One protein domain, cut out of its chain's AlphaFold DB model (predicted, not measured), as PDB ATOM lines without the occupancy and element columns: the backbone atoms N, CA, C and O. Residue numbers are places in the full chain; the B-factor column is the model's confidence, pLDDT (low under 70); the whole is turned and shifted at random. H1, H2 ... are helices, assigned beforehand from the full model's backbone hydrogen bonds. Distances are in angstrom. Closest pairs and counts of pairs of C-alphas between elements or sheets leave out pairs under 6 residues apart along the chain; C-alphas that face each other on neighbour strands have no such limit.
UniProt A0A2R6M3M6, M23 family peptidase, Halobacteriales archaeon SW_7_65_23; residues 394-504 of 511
ATOM      1  N   THR A 394      13.622  25.168  41.320       70.56
ATOM      2  CA  THR A 394      14.471  24.393  42.235       70.56
ATOM      3  C   THR A 394      15.626  23.662  41.538       70.56
ATOM      4  O   THR A 394      16.725  23.622  42.086       70.56
ATOM      5  N   GLY A 395      15.433  23.143  40.320       75.94
ATOM      6  CA  GLY A 395      16.504  22.533  39.515       75.94
ATOM      7  C   GLY A 395      17.500  23.560  38.989       75.94
ATOM      8  O   GLY A 395      18.709  23.328  38.988       75.94
ATOM      9  N   LEU A 396      17.016  24.752  38.637       80.31
ATOM     10  CA  LEU A 396      17.890  25.867  38.281       80.31
ATOM     11  C   LEU A 396      18.759  26.316  39.470       80.31
ATOM     12  O   LEU A 396      19.946  26.588  39.298       80.31
ATOM     13  N   VAL A 397      18.198  26.365  40.681       85.44
ATOM     14  CA  VAL A 397      18.960  26.696  41.897       85.44
ATOM     15  C   VAL A 397      20.018  25.631  42.190       85.44
ATOM     16  O   VAL A 397      21.178  25.987  42.396       85.44
ATOM     17  N   ALA A 398      19.655  24.345  42.153       86.56
ATOM     18  CA  ALA A 398      20.590  23.245  42.396       86.56
ATOM     19  C   ALA A 398      21.753  23.246  41.390       86.56
ATOM     20  O   ALA A 398      22.916  23.265  41.793       86.56
ATOM     21  N   SER A 399      21.456  23.340  40.091       85.75
ATOM     22  CA  SER A 399      22.475  23.413  39.032       85.75
ATOM     23  C   SER A 399      23.381  24.645  39.160       85.75
ATOM     24  O   SER A 399      24.599  24.542  38.989       85.75
ATOM     25  N   THR A 400      22.822  25.805  39.525       89.62
ATOM     26  CA  THR A 400      23.599  27.030  39.776       89.62
ATOM     27  C   THR A 400      24.530  26.855  40.971       89.62
ATOM     28  O   THR A 400      25.716  27.172  40.878       89.62
ATOM     29  N   LEU A 401      24.023  26.314  42.080       93.25
ATOM     30  CA  LEU A 401      24.808  26.093  43.288       93.25
ATOM     31  C   LEU A 401      25.913  25.057  43.050       93.25
ATOM     32  O   LEU A 401      27.061  25.310  43.404       93.25
ATOM     33  N   LYS A 402      25.608  23.948  42.364       92.75
ATOM     34  CA  LYS A 402      26.590  22.921  41.985       92.75
ATOM     35  C   LYS A 402      27.726  23.518  41.155       92.75
ATOM     36  O   LYS A 402      28.902  23.293  41.435       92.75
ATOM     37  N   ARG A 403      27.396  24.366  40.177       91.06
ATOM     38  CA  ARG A 403      28.392  25.082  39.363       91.06
ATOM     39  C   ARG A 403      29.185  26.121  40.141       91.06
ATOM     40  O   ARG A 403      30.352  26.325  39.810       91.06
ATOM     41  N   ALA A 404      28.580  26.775  41.129       94.19
ATOM     42  CA  ALA A 404      29.290  27.674  42.027       94.19
ATOM     43  C   ALA A 404      30.290  26.911  42.891       94.19
ATOM     44  O   ALA A 404      31.444  27.316  42.959       94.19
ATOM     45  N   MET A 405      29.901  25.768  43.453       96.62
ATOM     46  CA  MET A 405      30.810  24.913  44.222       96.62
ATOM     47  C   MET A 405      31.953  24.366  43.358       96.62
ATOM     48  O   MET A 405      33.107  24.418  43.775       96.62
ATOM     49  N   LEU A 406      31.668  23.974  42.109       94.94
ATOM     50  CA  LEU A 406      32.710  23.642  41.133       94.94
ATOM     51  C   LEU A 406      33.648  24.834  40.878       94.94
ATOM     52  O   LEU A 406      34.860  24.667  40.873       94.94
ATOM     53  N   GLY A 407      33.108  26.043  40.694       93.94
ATOM     54  CA  GLY A 407      33.908  27.259  40.508       93.94
ATOM     55  C   GLY A 407      34.794  27.587  41.715       93.94
ATOM     56  O   GLY A 407      35.941  27.985  41.530       93.94
ATOM     57  N   VAL A 408      34.295  27.371  42.938       95.62
ATOM     58  CA  VAL A 408      35.084  27.499  44.175       95.62
ATOM     59  C   VAL A 408      36.224  26.483  44.189       95.62
ATOM     60  O   VAL A 408      37.367  26.870  44.426       95.62
ATOM     61  N   ALA A 409      35.943  25.214  43.875       96.62
ATOM     62  CA  ALA A 409      36.952  24.158  43.860       96.62
ATOM     63  C   ALA A 409      38.051  24.425  42.818       96.62
ATOM     64  O   ALA A 409      39.234  24.400  43.152       96.62
ATOM     65  N   VAL A 410      37.672  24.782  41.584       95.31
ATOM     66  CA  VAL A 410      38.628  25.140  40.520       95.31
ATOM     67  C   VAL A 410      39.438  26.379  40.914       95.31
ATOM     68  O   VAL A 410      40.650  26.415  40.712       95.31
ATOM     69  N   GLY A 411      38.791  27.394  41.497       94.25
ATOM     70  CA  GLY A 411      39.474  28.572  42.030       94.25
ATOM     71  C   GLY A 411      40.497  28.211  43.111       94.25
ATOM     72  O   GLY A 411      41.599  28.755  43.101       94.25
ATOM     73  N   GLY A 412      40.170  27.254  43.982       95.00
ATOM     74  CA  GLY A 412      41.078  26.687  44.979       95.00
ATOM     75  C   GLY A 412      42.288  25.984  44.359       95.00
ATOM     76  O   GLY A 412      43.418  26.278  44.749       95.00
ATOM     77  N   VAL A 413      42.082  25.142  43.340       94.19
ATOM     78  CA  VAL A 413      43.173  24.460  42.616       94.19
ATOM     79  C   VAL A 413      44.108  25.472  41.955       94.19
ATOM     80  O   VAL A 413      45.327  25.366  42.091       94.19
ATOM     81  N   ILE A 414      43.554  26.495  41.293       93.75
ATOM     82  CA  ILE A 414      44.343  27.585  40.697       93.75
ATOM     83  C   ILE A 414      45.122  28.333  41.783       93.75
ATOM     84  O   ILE A 414      46.320  28.562  41.627       93.75
ATOM     85  N   ALA A 415      44.467  28.695  42.890       92.50
ATOM     86  CA  ALA A 415      45.099  29.405  43.998       92.50
ATOM     87  C   ALA A 415      46.256  28.606  44.604       92.50
ATOM     88  O   ALA A 415      47.313  29.174  44.874       92.50
ATOM     89  N   PHE A 416      46.065  27.298  44.792       90.69
ATOM     90  CA  PHE A 416      47.082  26.397  45.314       90.69
ATOM     91  C   PHE A 416      48.271  26.320  44.356       90.69
ATOM     92  O   PHE A 416      49.385  26.648  44.749       90.69
ATOM     93  N   ALA A 417      48.030  25.988  43.084       88.94
ATOM     94  CA  ALA A 417      49.088  25.825  42.089       88.94
ATOM     95  C   ALA A 417      49.892  27.114  41.858       88.94
ATOM     96  O   ALA A 417      51.120  27.078  41.813       88.94
ATOM     97  N   VAL A 418      49.221  28.265  41.743       89.00
ATOM     98  CA  VAL A 418      49.894  29.565  41.584       89.00
ATOM     99  C   VAL A 418      50.624  29.961  42.867       89.00
ATOM    100  O   VAL A 418      51.738  30.472  42.797       89.00
ATOM    101  N   GLY A 419      50.036  29.689  44.035       86.69
ATOM    102  CA  GLY A 419      50.622  29.991  45.340       86.69
ATOM    103  C   GLY A 419      51.930  29.250  45.634       86.69
ATOM    104  O   GLY A 419      52.727  29.741  46.428       86.69
ATOM    105  N   LEU A 420      52.197  28.122  44.963       85.19
ATOM    106  CA  LEU A 420      53.483  27.416  45.060       85.19
ATOM    107  C   LEU A 420      54.658  28.226  44.487       85.19
ATOM    108  O   LEU A 420      55.799  28.014  44.893       85.19
ATOM    109  N   PHE A 421      54.395  29.140  43.548       89.31
ATOM    110  CA  PHE A 421      55.438  29.841  42.787       89.31
ATOM    111  C   PHE A 421      55.286  31.367  42.780       89.31
ATOM    112  O   PHE A 421      56.181  32.070  42.308       89.31
ATOM    113  N   ALA A 422      54.163  31.900  43.264       89.81
ATOM    114  CA  ALA A 422      53.835  33.317  43.178       89.81
ATOM    115  C   ALA A 422      53.044  33.819  44.396       89.81
ATOM    116  O   ALA A 422      52.554  33.053  45.222       89.81
ATOM    117  N   SER A 423      52.918  35.145  44.508       87.50
ATOM    118  CA  SER A 423      52.198  35.782  45.613       87.50
ATOM    119  C   SER A 423      50.680  35.595  45.520       87.50
ATOM    120  O   SER A 423      50.118  35.359  44.447       87.50
ATOM    121  N   SER A 424      49.988  35.792  46.646       84.06
ATOM    122  CA  SER A 424      48.521  35.754  46.720       84.06
ATOM    123  C   SER A 424      47.847  36.730  45.749       84.06
ATOM    124  O   SER A 424      46.830  36.391  45.155       84.06
ATOM    125  N   THR A 425      48.433  37.903  45.497       88.44
ATOM    126  CA  THR A 425      47.927  38.860  44.496       88.44
ATOM    127  C   THR A 425      47.945  38.279  43.081       88.44
ATOM    128  O   THR A 425      46.996  38.479  42.323       88.44
ATOM    129  N   VAL A 426      48.997  37.534  42.722       88.75
ATOM    130  CA  VAL A 426      49.086  36.853  41.421       88.75
ATOM    131  C   VAL A 426      48.046  35.737  41.337       88.75
ATOM    132  O   VAL A 426      47.372  35.619  40.316       88.75
ATOM    133  N   ALA A 427      47.843  34.981  42.420       86.94
ATOM    134  CA  ALA A 427      46.793  33.965  42.498       86.94
ATOM    135  C   ALA A 427      45.386  34.566  42.316       86.94
ATOM    136  O   ALA A 427      44.616  34.081  41.489       86.94
ATOM    137  N   VAL A 428      45.067  35.671  43.002       88.44
ATOM    138  CA  VAL A 428      43.793  36.398  42.833       88.44
ATOM    139  C   VAL A 428      43.618  36.866  41.388       88.44
ATOM    140  O   VAL A 428      42.554  36.669  40.802       88.44
ATOM    141  N   GLY A 429      44.668  37.438  40.790       87.75
ATOM    142  CA  GLY A 429      44.663  37.857  39.389       87.75
ATOM    143  C   GLY A 429      44.408  36.698  38.422       87.75
ATOM    144  O   GLY A 429      43.622  36.849  37.488       87.75
ATOM    145  N   ALA A 430      45.003  35.528  38.667       88.19
ATOM    146  CA  ALA A 430      44.793  34.328  37.858       88.19
ATOM    147  C   ALA A 430      43.344  33.822  37.938       88.19
ATOM    148  O   ALA A 430      42.735  33.537  36.905       88.19
ATOM    149  N   ILE A 431      42.759  33.774  39.140       87.94
ATOM    150  CA  ILE A 431      41.360  33.365  39.345       87.94
ATOM    151  C   ILE A 431      40.405  34.358  38.668       87.94
ATOM    152  O   ILE A 431      39.498  33.953  37.941       87.94
ATOM    153  N   ALA A 432      40.626  35.662  38.860       87.75
ATOM    154  CA  ALA A 432      39.817  36.708  38.237       87.75
ATOM    155  C   ALA A 432      39.926  36.680  36.703       87.75
ATOM    156  O   ALA A 432      38.918  36.808  36.006       87.75
ATOM    157  N   GLY A 433      41.129  36.449  36.172       86.56
ATOM    158  CA  GLY A 433      41.368  36.256  34.743       86.56
ATOM    159  C   GLY A 433      40.614  35.047  34.190       86.56
ATOM    160  O   GLY A 433      39.927  35.167  33.175       86.56
ATOM    161  N   ALA A 434      40.656  33.906  34.884       82.81
ATOM    162  CA  ALA A 434      39.899  32.712  34.508       82.81
ATOM    163  C   ALA A 434      38.382  32.970  34.497       82.81
ATOM    164  O   ALA A 434      37.697  32.581  33.548       82.81
ATOM    165  N   ALA A 435      37.860  33.692  35.495       82.88
ATOM    166  CA  ALA A 435      36.455  34.093  35.548       82.88
ATOM    167  C   ALA A 435      36.063  34.997  34.366       82.88
ATOM    168  O   ALA A 435      35.024  34.780  33.739       82.88
ATOM    169  N   ALA A 436      36.907  35.976  34.026       85.56
ATOM    170  CA  ALA A 436      36.683  36.883  32.904       85.56
ATOM    171  C   ALA A 436      36.696  36.145  31.558       85.56
ATOM    172  O   ALA A 436      35.812  36.369  30.730       85.56
ATOM    173  N   VAL A 437      37.641  35.220  31.352       82.50
ATOM    174  CA  VAL A 437      37.691  34.369  30.152       82.50
ATOM    175  C   VAL A 437      36.449  33.486  30.064       82.50
ATOM    176  O   VAL A 437      35.827  33.413  29.004       82.50
ATOM    177  N   ALA A 438      36.043  32.853  31.169       75.69
ATOM    178  CA  ALA A 438      34.833  32.039  31.210       75.69
ATOM    179  C   ALA A 438      33.591  32.862  30.834       75.69
ATOM    180  O   ALA A 438      32.786  32.411  30.019       75.69
ATOM    181  N   LEU A 439      33.459  34.082  31.362       80.31
ATOM    182  CA  LEU A 439      32.363  34.986  31.020       80.31
ATOM    183  C   LEU A 439      32.418  35.416  29.545       80.31
ATOM    184  O   LEU A 439      31.398  35.366  28.859       80.31
ATOM    185  N   ALA A 440      33.596  35.771  29.028       81.12
ATOM    186  CA  ALA A 440      33.780  36.198  27.642       81.12
ATOM    187  C   ALA A 440      33.437  35.088  26.638       81.12
ATOM    188  O   ALA A 440      32.675  35.323  25.703       81.12
ATOM    189  N   VAL A 441      33.927  33.861  26.857       76.12
ATOM    190  CA  VAL A 441      33.592  32.687  26.028       76.12
ATOM    191  C   VAL A 441      32.078  32.478  25.966       76.12
ATOM    192  O   VAL A 441      31.541  32.139  24.913       76.12
ATOM    193  N   ARG A 442      31.374  32.708  27.079       73.31
ATOM    194  CA  ARG A 442      29.916  32.556  27.156       73.31
ATOM    195  C   ARG A 442      29.170  33.688  26.465       73.31
ATOM    196  O   ARG A 442      28.244  33.405  25.715       73.31
ATOM    197  N   ILE A 443      29.599  34.938  26.644       78.69
ATOM    198  CA  ILE A 443      29.041  36.085  25.914       78.69
ATOM    199  C   ILE A 443      29.183  35.860  24.406       78.69
ATOM    200  O   ILE A 443      28.214  36.014  23.671       78.69
ATOM    201  N   VAL A 444      30.358  35.423  23.946       78.06
ATOM    202  CA  VAL A 444      30.592  35.116  22.528       78.06
ATOM    203  C   VAL A 444      29.678  33.989  22.038       78.06
ATOM    204  O   VAL A 444      29.140  34.101  20.940       78.06
ATOM    205  N   ALA A 445      29.465  32.933  22.829       70.12
ATOM    206  CA  ALA A 445      28.539  31.856  22.469       70.12
ATOM    207  C   ALA A 445      27.097  32.370  22.294       70.12
ATOM    208  O   ALA A 445      26.478  32.103  21.264       70.12
ATOM    209  N   VAL A 446      26.608  33.186  23.237       72.38
ATOM    210  CA  VAL A 446      25.275  33.814  23.169       72.38
ATOM    211  C   VAL A 446      25.152  34.719  21.940       72.38
ATOM    212  O   VAL A 446      24.187  34.613  21.188       72.38
ATOM    213  N   LEU A 447      26.149  35.575  21.695       78.75
ATOM    214  CA  LEU A 447      26.156  36.500  20.556       78.75
ATOM    215  C   LEU A 447      26.191  35.785  19.202       78.75
ATOM    216  O   LEU A 447      25.646  36.296  18.230       78.75
ATOM    217  N   ARG A 448      26.816  34.606  19.122       75.19
ATOM    218  CA  ARG A 448      26.880  33.805  17.891       75.19
ATOM    219  C   ARG A 448      25.578  33.076  17.565       75.19
ATOM    220  O   ARG A 448      25.567  32.272  16.641       75.19
ATOM    221  N   GLY A 449      24.509  33.291  18.334       59.03
ATOM    222  CA  GLY A 449      23.282  32.510  18.195       59.03
ATOM    223  C   GLY A 449      23.505  31.024  18.476       59.03
ATOM    224  O   GLY A 449      22.619  30.219  18.204       59.03
ATOM    225  N   SER A 450      24.665  30.662  19.048       56.47
ATOM    226  CA  SER A 450      24.925  29.340  19.594       56.47
ATOM    227  C   SER A 450      24.127  29.249  20.885       56.47
ATOM    228  O   SER A 450      24.636  29.311  22.001       56.47
ATOM    229  N   THR A 451      22.824  29.084  20.711       46.56
ATOM    230  CA  THR A 451      21.954  28.405  21.658       46.56
ATOM    231  C   THR A 451      22.321  26.922  21.644       46.56
ATOM    232  O   THR A 451      21.465  26.059  21.521       46.56
ATOM    233  N   SER A 452      23.617  26.592  21.766       47.09
ATOM    234  CA  SER A 452      23.997  25.262  22.215       47.09
ATOM    235  C   SER A 452      23.169  25.029  23.466       47.09
ATOM    236  O   SER A 452      23.264  25.873  24.366       47.09
ATOM    237  N   ARG A 453      22.324  23.996  23.471       53.47
ATOM    238  CA  ARG A 453      21.432  23.637  24.579       53.47
ATOM    239  C   ARG A 453      22.228  23.714  25.874       53.47
ATOM    240  O   ARG A 453      23.100  22.898  26.167       53.47
ATOM    241  N   GLY A 454      22.087  24.860  26.529       51.91
ATOM    242  CA  GLY A 454      23.101  25.360  27.433       51.91
ATOM    243  C   GLY A 454      22.901  24.706  28.776       51.91
ATOM    244  O   GLY A 454      21.820  24.782  29.348       51.91
ATOM    245  N   ARG A 455      23.964  24.104  29.300       63.12
ATOM    246  CA  ARG A 455      23.993  23.526  30.641       63.12
ATOM    247  C   ARG A 455      23.399  24.512  31.675       63.12
ATOM    248  O   ARG A 455      23.906  25.628  31.826       63.12
ATOM    249  N   THR A 456      22.328  24.110  32.365       66.81
ATOM    250  CA  THR A 456      21.540  24.947  33.300       66.81
ATOM    251  C   THR A 456      22.397  25.545  34.419       66.81
ATOM    252  O   THR A 456      23.408  24.969  34.818       66.81
ATOM    253  N   GLY A 457      22.031  26.732  34.920       67.56
ATOM    254  CA  GLY A 457      22.734  27.383  36.036       67.56
ATOM    255  C   GLY A 457      24.093  28.002  35.687       67.56
ATOM    256  O   GLY A 457      24.951  28.157  36.553       67.56
ATOM    257  N   TRP A 458      24.320  28.355  34.420       69.88
ATOM    258  CA  TRP A 458      25.618  28.779  33.877       69.88
ATOM    259  C   TRP A 458      26.305  29.964  34.590       69.88
ATOM    260  O   TRP A 458      27.530  30.075  34.515       69.88
ATOM    261  N   PHE A 459      25.567  30.804  35.324       78.19
ATOM    262  CA  PHE A 459      26.133  31.860  36.179       78.19
ATOM    263  C   PHE A 459      26.859  31.332  37.426       78.19
ATOM    264  O   PHE A 459      27.652  32.060  38.022       78.19
ATOM    265  N   GLY A 460      26.631  30.076  37.815       84.88
ATOM    266  CA  GLY A 460      27.210  29.488  39.017       84.88
ATOM    267  C   GLY A 460      28.736  29.519  39.016       84.88
ATOM    268  O   GLY A 460      29.332  30.005  39.967       84.88
ATOM    269  N   SER A 461      29.393  29.075  37.940       87.44
ATOM    270  CA  SER A 461      30.863  29.009  37.913       87.44
ATOM    271  C   SER A 461      31.538  30.383  38.056       87.44
ATOM    272  O   SER A 461      32.432  30.488  38.895       87.44
ATOM    273  N   PRO A 462      31.108  31.453  37.350       87.44
ATOM    274  CA  PRO A 462      31.571  32.817  37.631       87.44
ATOM    275  C   PRO A 462      31.394  33.257  39.091       87.44
ATOM    276  O   PRO A 462      32.318  33.837  39.660       87.44
ATOM    277  N   ILE A 463      30.247  32.954  39.715       89.56
ATOM    278  CA  ILE A 463      30.004  33.249  41.138       89.56
ATOM    279  C   ILE A 463      31.017  32.503  42.014       89.56
ATOM    280  O   ILE A 463      31.623  33.100  42.899       89.56
ATOM    281  N   GLY A 464      31.249  31.220  41.737       91.81
ATOM    282  CA  GLY A 464      32.224  30.405  42.458       91.81
ATOM    283  C   GLY A 464      33.649  30.949  42.370       91.81
ATOM    284  O   GLY A 464      34.324  31.078  43.390       91.81
ATOM    285  N   PHE A 465      34.087  31.354  41.174       92.06
ATOM    286  CA  PHE A 465      35.389  31.999  41.001       92.06
ATOM    287  C   PHE A 465      35.490  33.327  41.759       92.06
ATOM    288  O   PHE A 465      36.528  33.605  42.352       92.06
ATOM    289  N   ALA A 466      34.426  34.136  41.774       89.94
ATOM    290  CA  ALA A 466      34.403  35.387  42.528       89.94
ATOM    291  C   ALA A 466      34.507  35.146  44.045       89.94
ATOM    292  O   ALA A 466      35.256  35.849  44.723       89.94
ATOM    293  N   ILE A 467      33.816  34.123  44.566       91.88
ATOM    294  CA  ILE A 467      33.924  33.694  45.970       91.88
ATOM    295  C   ILE A 467      35.364  33.270  46.284       91.88
ATOM    296  O   ILE A 467      35.938  33.758  47.256       91.88
ATOM    297  N   ALA A 468      35.968  32.419  45.449       91.69
ATOM    298  CA  ALA A 468      37.346  31.967  45.638       91.69
ATOM    299  C   ALA A 468      38.344  33.137  45.609       91.69
ATOM    300  O   ALA A 468      39.160  33.275  46.516       91.69
ATOM    301  N   ALA A 469      38.241  34.025  44.615       89.38
ATOM    302  CA  ALA A 469      39.102  35.202  44.505       89.38
ATOM    303  C   ALA A 469      38.978  36.124  45.729       89.38
ATOM    304  O   ALA A 469      39.991  36.569  46.263       89.38
ATOM    305  N   GLY A 470      37.752  36.378  46.200       88.81
ATOM    306  CA  GLY A 470      37.502  37.186  47.395       88.81
ATOM    307  C   GLY A 470      38.079  36.558  48.664       88.81
ATOM    308  O   GLY A 470      38.709  37.250  49.460       88.81
ATOM    309  N   ALA A 471      37.925  35.245  48.832       88.62
ATOM    310  CA  ALA A 471      38.441  34.521  49.990       88.62
ATOM    311  C   ALA A 471      39.979  34.546  50.065       88.62
ATOM    312  O   ALA A 471      40.529  34.808  51.136       88.62
ATOM    313  N   VAL A 472      40.663  34.362  48.926       87.50
ATOM    314  CA  VAL A 472      42.130  34.488  48.837       87.50
ATOM    315  C   VAL A 472      42.571  35.934  49.084       87.50
ATOM    316  O   VAL A 472      43.523  36.165  49.824       87.50
ATOM    317  N   ALA A 473      41.872  36.920  48.508       87.50
ATOM    318  CA  ALA A 473      42.206  38.336  48.675       87.50
ATOM    319  C   ALA A 473      42.088  38.812  50.132       87.50
ATOM    320  O   ALA A 473      42.871  39.651  50.570       87.50
ATOM    321  N   LEU A 474      41.127  38.267  50.884       86.56
ATOM    322  CA  LEU A 474      40.920  38.567  52.302       86.56
ATOM    323  C   LEU A 474      41.814  37.735  53.238       86.56
ATOM    324  O   LEU A 474      41.786  37.962  54.445       86.56
ATOM    325  N   GLY A 475      42.586  36.775  52.714       81.88
ATOM    326  CA  GLY A 475      43.422  35.879  53.518       81.88
ATOM    327  C   GLY A 475      42.626  34.960  54.451       81.88
ATOM    328  O   GLY A 475      43.149  34.543  55.479       81.88
ATOM    329  N   ILE A 476      41.358  34.679  54.123       75.94
ATOM    330  CA  ILE A 476      40.456  33.867  54.962       75.94
ATOM    331  C   ILE A 476      40.840  32.382  54.901       75.94
ATOM    332  O   ILE A 476      40.735  31.677  55.899       75.94
ATOM    333  N   VAL A 477      41.262  31.919  53.726       75.81
ATOM    334  CA  VAL A 477      41.616  30.528  53.402       75.81
ATOM    335  C   VAL A 477      42.682  30.523  52.304       75.81
ATOM    336  O   VAL A 477      42.770  31.483  51.530       75.81
ATOM    337  N   VAL A 478      43.479  29.455  52.209       79.81
ATOM    338  CA  VAL A 478      44.397  29.227  51.084       79.81
ATOM    339  C   VAL A 478      43.753  28.304  50.038       79.81
ATOM    340  O   VAL A 478      42.579  27.931  50.119       79.81
ATOM    341  N   GLY A 479      44.491  27.989  48.968       84.06
ATOM    342  CA  GLY A 479      43.940  27.233  47.839       84.06
ATOM    343  C   GLY A 479      43.445  25.830  48.203       84.06
ATOM    344  O   GLY A 479      42.459  25.357  47.636       84.06
ATOM    345  N   PHE A 480      44.076  25.184  49.186       87.88
ATOM    346  CA  PHE A 480      43.687  23.846  49.626       87.88
ATOM    347  C   PHE A 480      42.311  23.833  50.309       87.88
ATOM    348  O   PHE A 480      41.450  23.059  49.892       87.88
ATOM    349  N   GLU A 481      42.044  24.707  51.290       90.94
ATOM    350  CA  GLU A 481      40.745  24.702  51.981       90.94
ATOM    351  C   GLU A 481      39.606  25.107  51.043       90.94
ATOM    352  O   GLU A 481      38.516  24.547  51.137       90.94
ATOM    353  N   LEU A 482      39.856  26.022  50.098       92.56
ATOM    354  CA  LEU A 482      38.885  26.362  49.052       92.56
ATOM    355  C   LEU A 482      38.555  25.165  48.168       92.56
ATOM    356  O   LEU A 482      37.383  24.931  47.869       92.56
ATOM    357  N   THR A 483      39.575  24.398  47.778       93.62
ATOM    358  CA  THR A 483      39.384  23.176  46.995       93.62
ATOM    359  C   THR A 483      38.481  22.220  47.765       93.62
ATOM    360  O   THR A 483      37.408  21.875  47.279       93.62
ATOM    361  N   VAL A 484      38.838  21.884  49.007       94.31
ATOM    362  CA  VAL A 484      38.062  20.964  49.855       94.31
ATOM    363  C   VAL A 484      36.631  21.461  50.084       94.31
ATOM    364  O   VAL A 484      35.686  20.689  49.927       94.31
ATOM    365  N   ALA A 485      36.440  22.744  50.401       94.88
ATOM    366  CA  ALA A 485      35.115  23.324  50.617       94.88
ATOM    367  C   ALA A 485      34.239  23.252  49.357       94.88
ATOM    368  O   ALA A 485      33.064  22.891  49.443       94.88
ATOM    369  N   GLY A 486      34.811  23.548  48.185       96.31
ATOM    370  CA  GLY A 486      34.118  23.425  46.906       96.31
ATOM    371  C   GLY A 486      33.745  21.976  46.576       96.31
ATOM    372  O   GLY A 486      32.611  21.723  46.176       96.31
ATOM    373  N   LEU A 487      34.650  21.015  46.806       97.12
ATOM    374  CA  LEU A 487      34.384  19.585  46.597       97.12
ATOM    375  C   LEU A 487      33.243  19.087  47.498       97.12
ATOM    376  O   LEU A 487      32.279  18.499  47.011       97.12
ATOM    377  N   LEU A 488      33.304  19.372  48.803       96.31
ATOM    378  CA  LEU A 488      32.265  18.974  49.760       96.31
ATOM    379  C   LEU A 488      30.920  19.627  49.437       96.31
ATOM    380  O   LEU A 488      29.888  18.955  49.436       96.31
ATOM    381  N   GLY A 489      30.925  20.923  49.117       96.62
ATOM    382  CA  GLY A 489      29.728  21.639  48.693       96.62
ATOM    383  C   GLY A 489      29.102  21.015  47.447       96.62
ATOM    384  O   GLY A 489      27.890  20.814  47.404       96.62
ATOM    385  N   TYR A 490      29.915  20.646  46.454       97.19
ATOM    386  CA  TYR A 490      29.450  19.973  45.242       97.19
ATOM    387  C   TYR A 490      28.787  18.629  45.561       97.19
ATOM    388  O   TYR A 490      27.668  18.372  45.111       97.19
ATOM    389  N   VAL A 491      29.443  17.787  46.366       96.19
ATOM    390  CA  VAL A 491      28.924  16.468  46.764       96.19
ATOM    391  C   VAL A 491      27.597  16.599  47.514       96.19
ATOM    392  O   VAL A 491      26.649  15.877  47.213       96.19
ATOM    393  N   LEU A 492      27.481  17.552  48.444       95.25
ATOM    394  CA  LEU A 492      26.248  17.783  49.204       95.25
ATOM    395  C   LEU A 492      25.080  18.203  48.307       95.25
ATOM    396  O   LEU A 492      23.964  17.705  48.467       95.25
ATOM    397  N   VAL A 493      25.334  19.093  47.347       94.38
ATOM    398  CA  VAL A 493      24.316  19.533  46.383       94.38
ATOM    399  C   VAL A 493      23.895  18.376  45.481       94.38
ATOM    400  O   VAL A 493      22.700  18.174  45.281       94.38
ATOM    401  N   SER A 494      24.851  17.574  45.011       92.88
ATOM    402  CA  SER A 494      24.595  16.402  44.161       92.88
ATOM    403  C   SER A 494      23.792  15.329  44.899       92.88
ATOM    404  O   SER A 494      22.850  14.756  44.350       92.88
ATOM    405  N   ALA A 495      24.078  15.109  46.185       91.00
ATOM    406  CA  ALA A 495      23.302  14.211  47.035       91.00
ATOM    407  C   ALA A 495      21.863  14.714  47.249       91.00
ATOM    408  O   ALA A 495      20.917  13.922  47.227       91.00
ATOM    409  N   ALA A 496      21.672  16.024  47.437       89.62
ATOM    410  CA  ALA A 496      20.344  16.624  47.554       89.62
ATOM    411  C   ALA A 496      19.547  16.524  46.240       89.62
ATOM    412  O   ALA A 496      18.363  16.188  46.263       89.62
ATOM    413  N   GLU A 497      20.200  16.758  45.099       87.94
ATOM    414  CA  GLU A 497      19.616  16.611  43.763       87.94
ATOM    415  C   GLU A 497      19.214  15.159  43.477       87.94
ATOM    416  O   GLU A 497      18.079  14.906  43.074       87.94
ATOM    417  N   SER A 498      20.083  14.199  43.799       87.44
ATOM    418  CA  SER A 498      19.796  12.765  43.669       87.44
ATOM    419  C   SER A 498      18.561  12.358  44.479       87.44
ATOM    420  O   SER A 498      17.671  11.683  43.967       87.44
ATOM    421  N   ARG A 499      18.442  12.822  45.734       86.81
ATOM    422  CA  ARG A 499      17.251  12.572  46.570       86.81
ATOM    423  C   ARG A 499      15.984  13.191  45.989       86.81
ATOM    424  O   ARG A 499      14.926  12.578  46.061       86.81
ATOM    425  N   ARG A 500      16.082  14.392  45.411       84.69
ATOM    426  CA  ARG A 500      14.950  15.046  44.742       84.69
ATOM    427  C   ARG A 500      14.487  14.236  43.532       84.69
ATOM    428  O   ARG A 500      13.284  14.078  43.349       84.69
ATOM    429  N   LEU A 501      15.419  13.728  42.729       81.56
ATOM    430  CA  LEU A 501      15.105  12.959  41.525       81.56
ATOM    431  C   LEU A 501      14.574  11.555  41.836       81.56
ATOM    432  O   LEU A 501      13.717  11.077  41.100       81.56
ATOM    433  N   ARG A 502      14.964  10.939  42.961       79.06
ATOM    434  CA  ARG A 502      14.341   9.697  43.471       79.06
ATOM    435  C   ARG A 502      12.835   9.839  43.734       79.06
ATOM    436  O   ARG A 502      12.101   8.890  43.548       79.06
ATOM    437  N   GLY A 503      12.351  11.029  44.099       57.81
ATOM    438  CA  GLY A 503      10.918  11.276  44.332       57.81
ATOM    439  C   GLY A 503      10.078  11.513  43.070       57.81
ATOM    440  O   GLY A 503       8.855  11.589  43.158       57.81
ATOM    441  N   VAL A 504      10.710  11.652  41.901       56.09
ATOM    442  CA  VAL A 504      10.021  11.764  40.608       56.09
ATOM    443  C   VAL A 504       9.890  10.349  40.054       56.09
ATOM    444  O   VAL A 504      10.738   9.887  39.289       56.09
TER     445      VAL A 504
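What this domain is: This is residues 394 to 504 of the 511 residues of the protein "M23 family peptidase" of Halobacteriales archaeon SW_7_65_23 (UniProt A0A2R6M3M6). Look for a flat, up-and-down bundle of four helices spread like a fan, with the long helix H1 in the middle, H4 alongside it on one side, and H3 packed on it on the other. H2 meets H1 and H3 near its first residues and then slants away from H1, making a V with it, and the link of residues 448 to 459 leads from the far end of H2 back to H3. The printed part has 111 residues, with four named helices in the order H1, H2, H3, H4 and no named strand, and its class is all helix. It is compact, with a radius of gyration of the C-alphas of 15.1 A, and spans 48 by 36 by 18 A.

Where its parts are: Find C-alpha 394 at (14.471, 24.393, 42.235); from there H1, residues 394 to 419, runs 36.7 A, mostly along x, to C-alpha 419 at (50.622, 29.991, 45.340). H4, residues 479 to 502, takes x back down over 34.7 A and ends with C-alpha 502 at (14.341, 9.697, 43.471). H3 is residues 460 to 473, 19.9 A long. H2, residues 424 to 447, is 34.4 A long, and both x and z fall along it.

How they stand to each other: Begin at H1, the hub, which touches the three other helices. H4 touches H1 at a shallow tilt of 20 degrees, opposite ways; the closest C-alphas are those of Gly 412 and Gly 479, 4.1 A apart. H3 touches H1 at a steep tilt of 38 degrees, the same way, with the C-alphas of Ala 404 and Gly 464 closest at 4.0 A. H1 and H2 form a helical hairpin at a steep tilt of 41 degrees, and they touch through residues 411 to 419 of H1 and 424 to 431 of H2 alone, closest at the C-alphas of Ala 415 and Ala 427, 5.1 A. H2 and H3 form another helical hairpin, at a shallow tilt of 17 degrees; look at the C-alphas of Val 428 and Ala 469, the closest, at 5.1 A. H3 and H4 are close but not clearly touching, the closest C-alphas, of Ala 468 and Leu 482, being 6.7 A apart. H2 and H4 are apart. In H1, H2, H3 and H4, every backbone O i to N i+4 pair is within hydrogen-bond range.

The domain as a whole: The two C-alphas farthest apart are those of Phe 421 and Val 504, at 48.9 A. The printed part has no cut. The links H1 to H2 and H3 to H4 are tight, while the 12 residues from H2 to H3 make a long link. Mean pLDDT of the printed part is 84.3; look for values under 70 at residues 449 to 458 and 503 to 504.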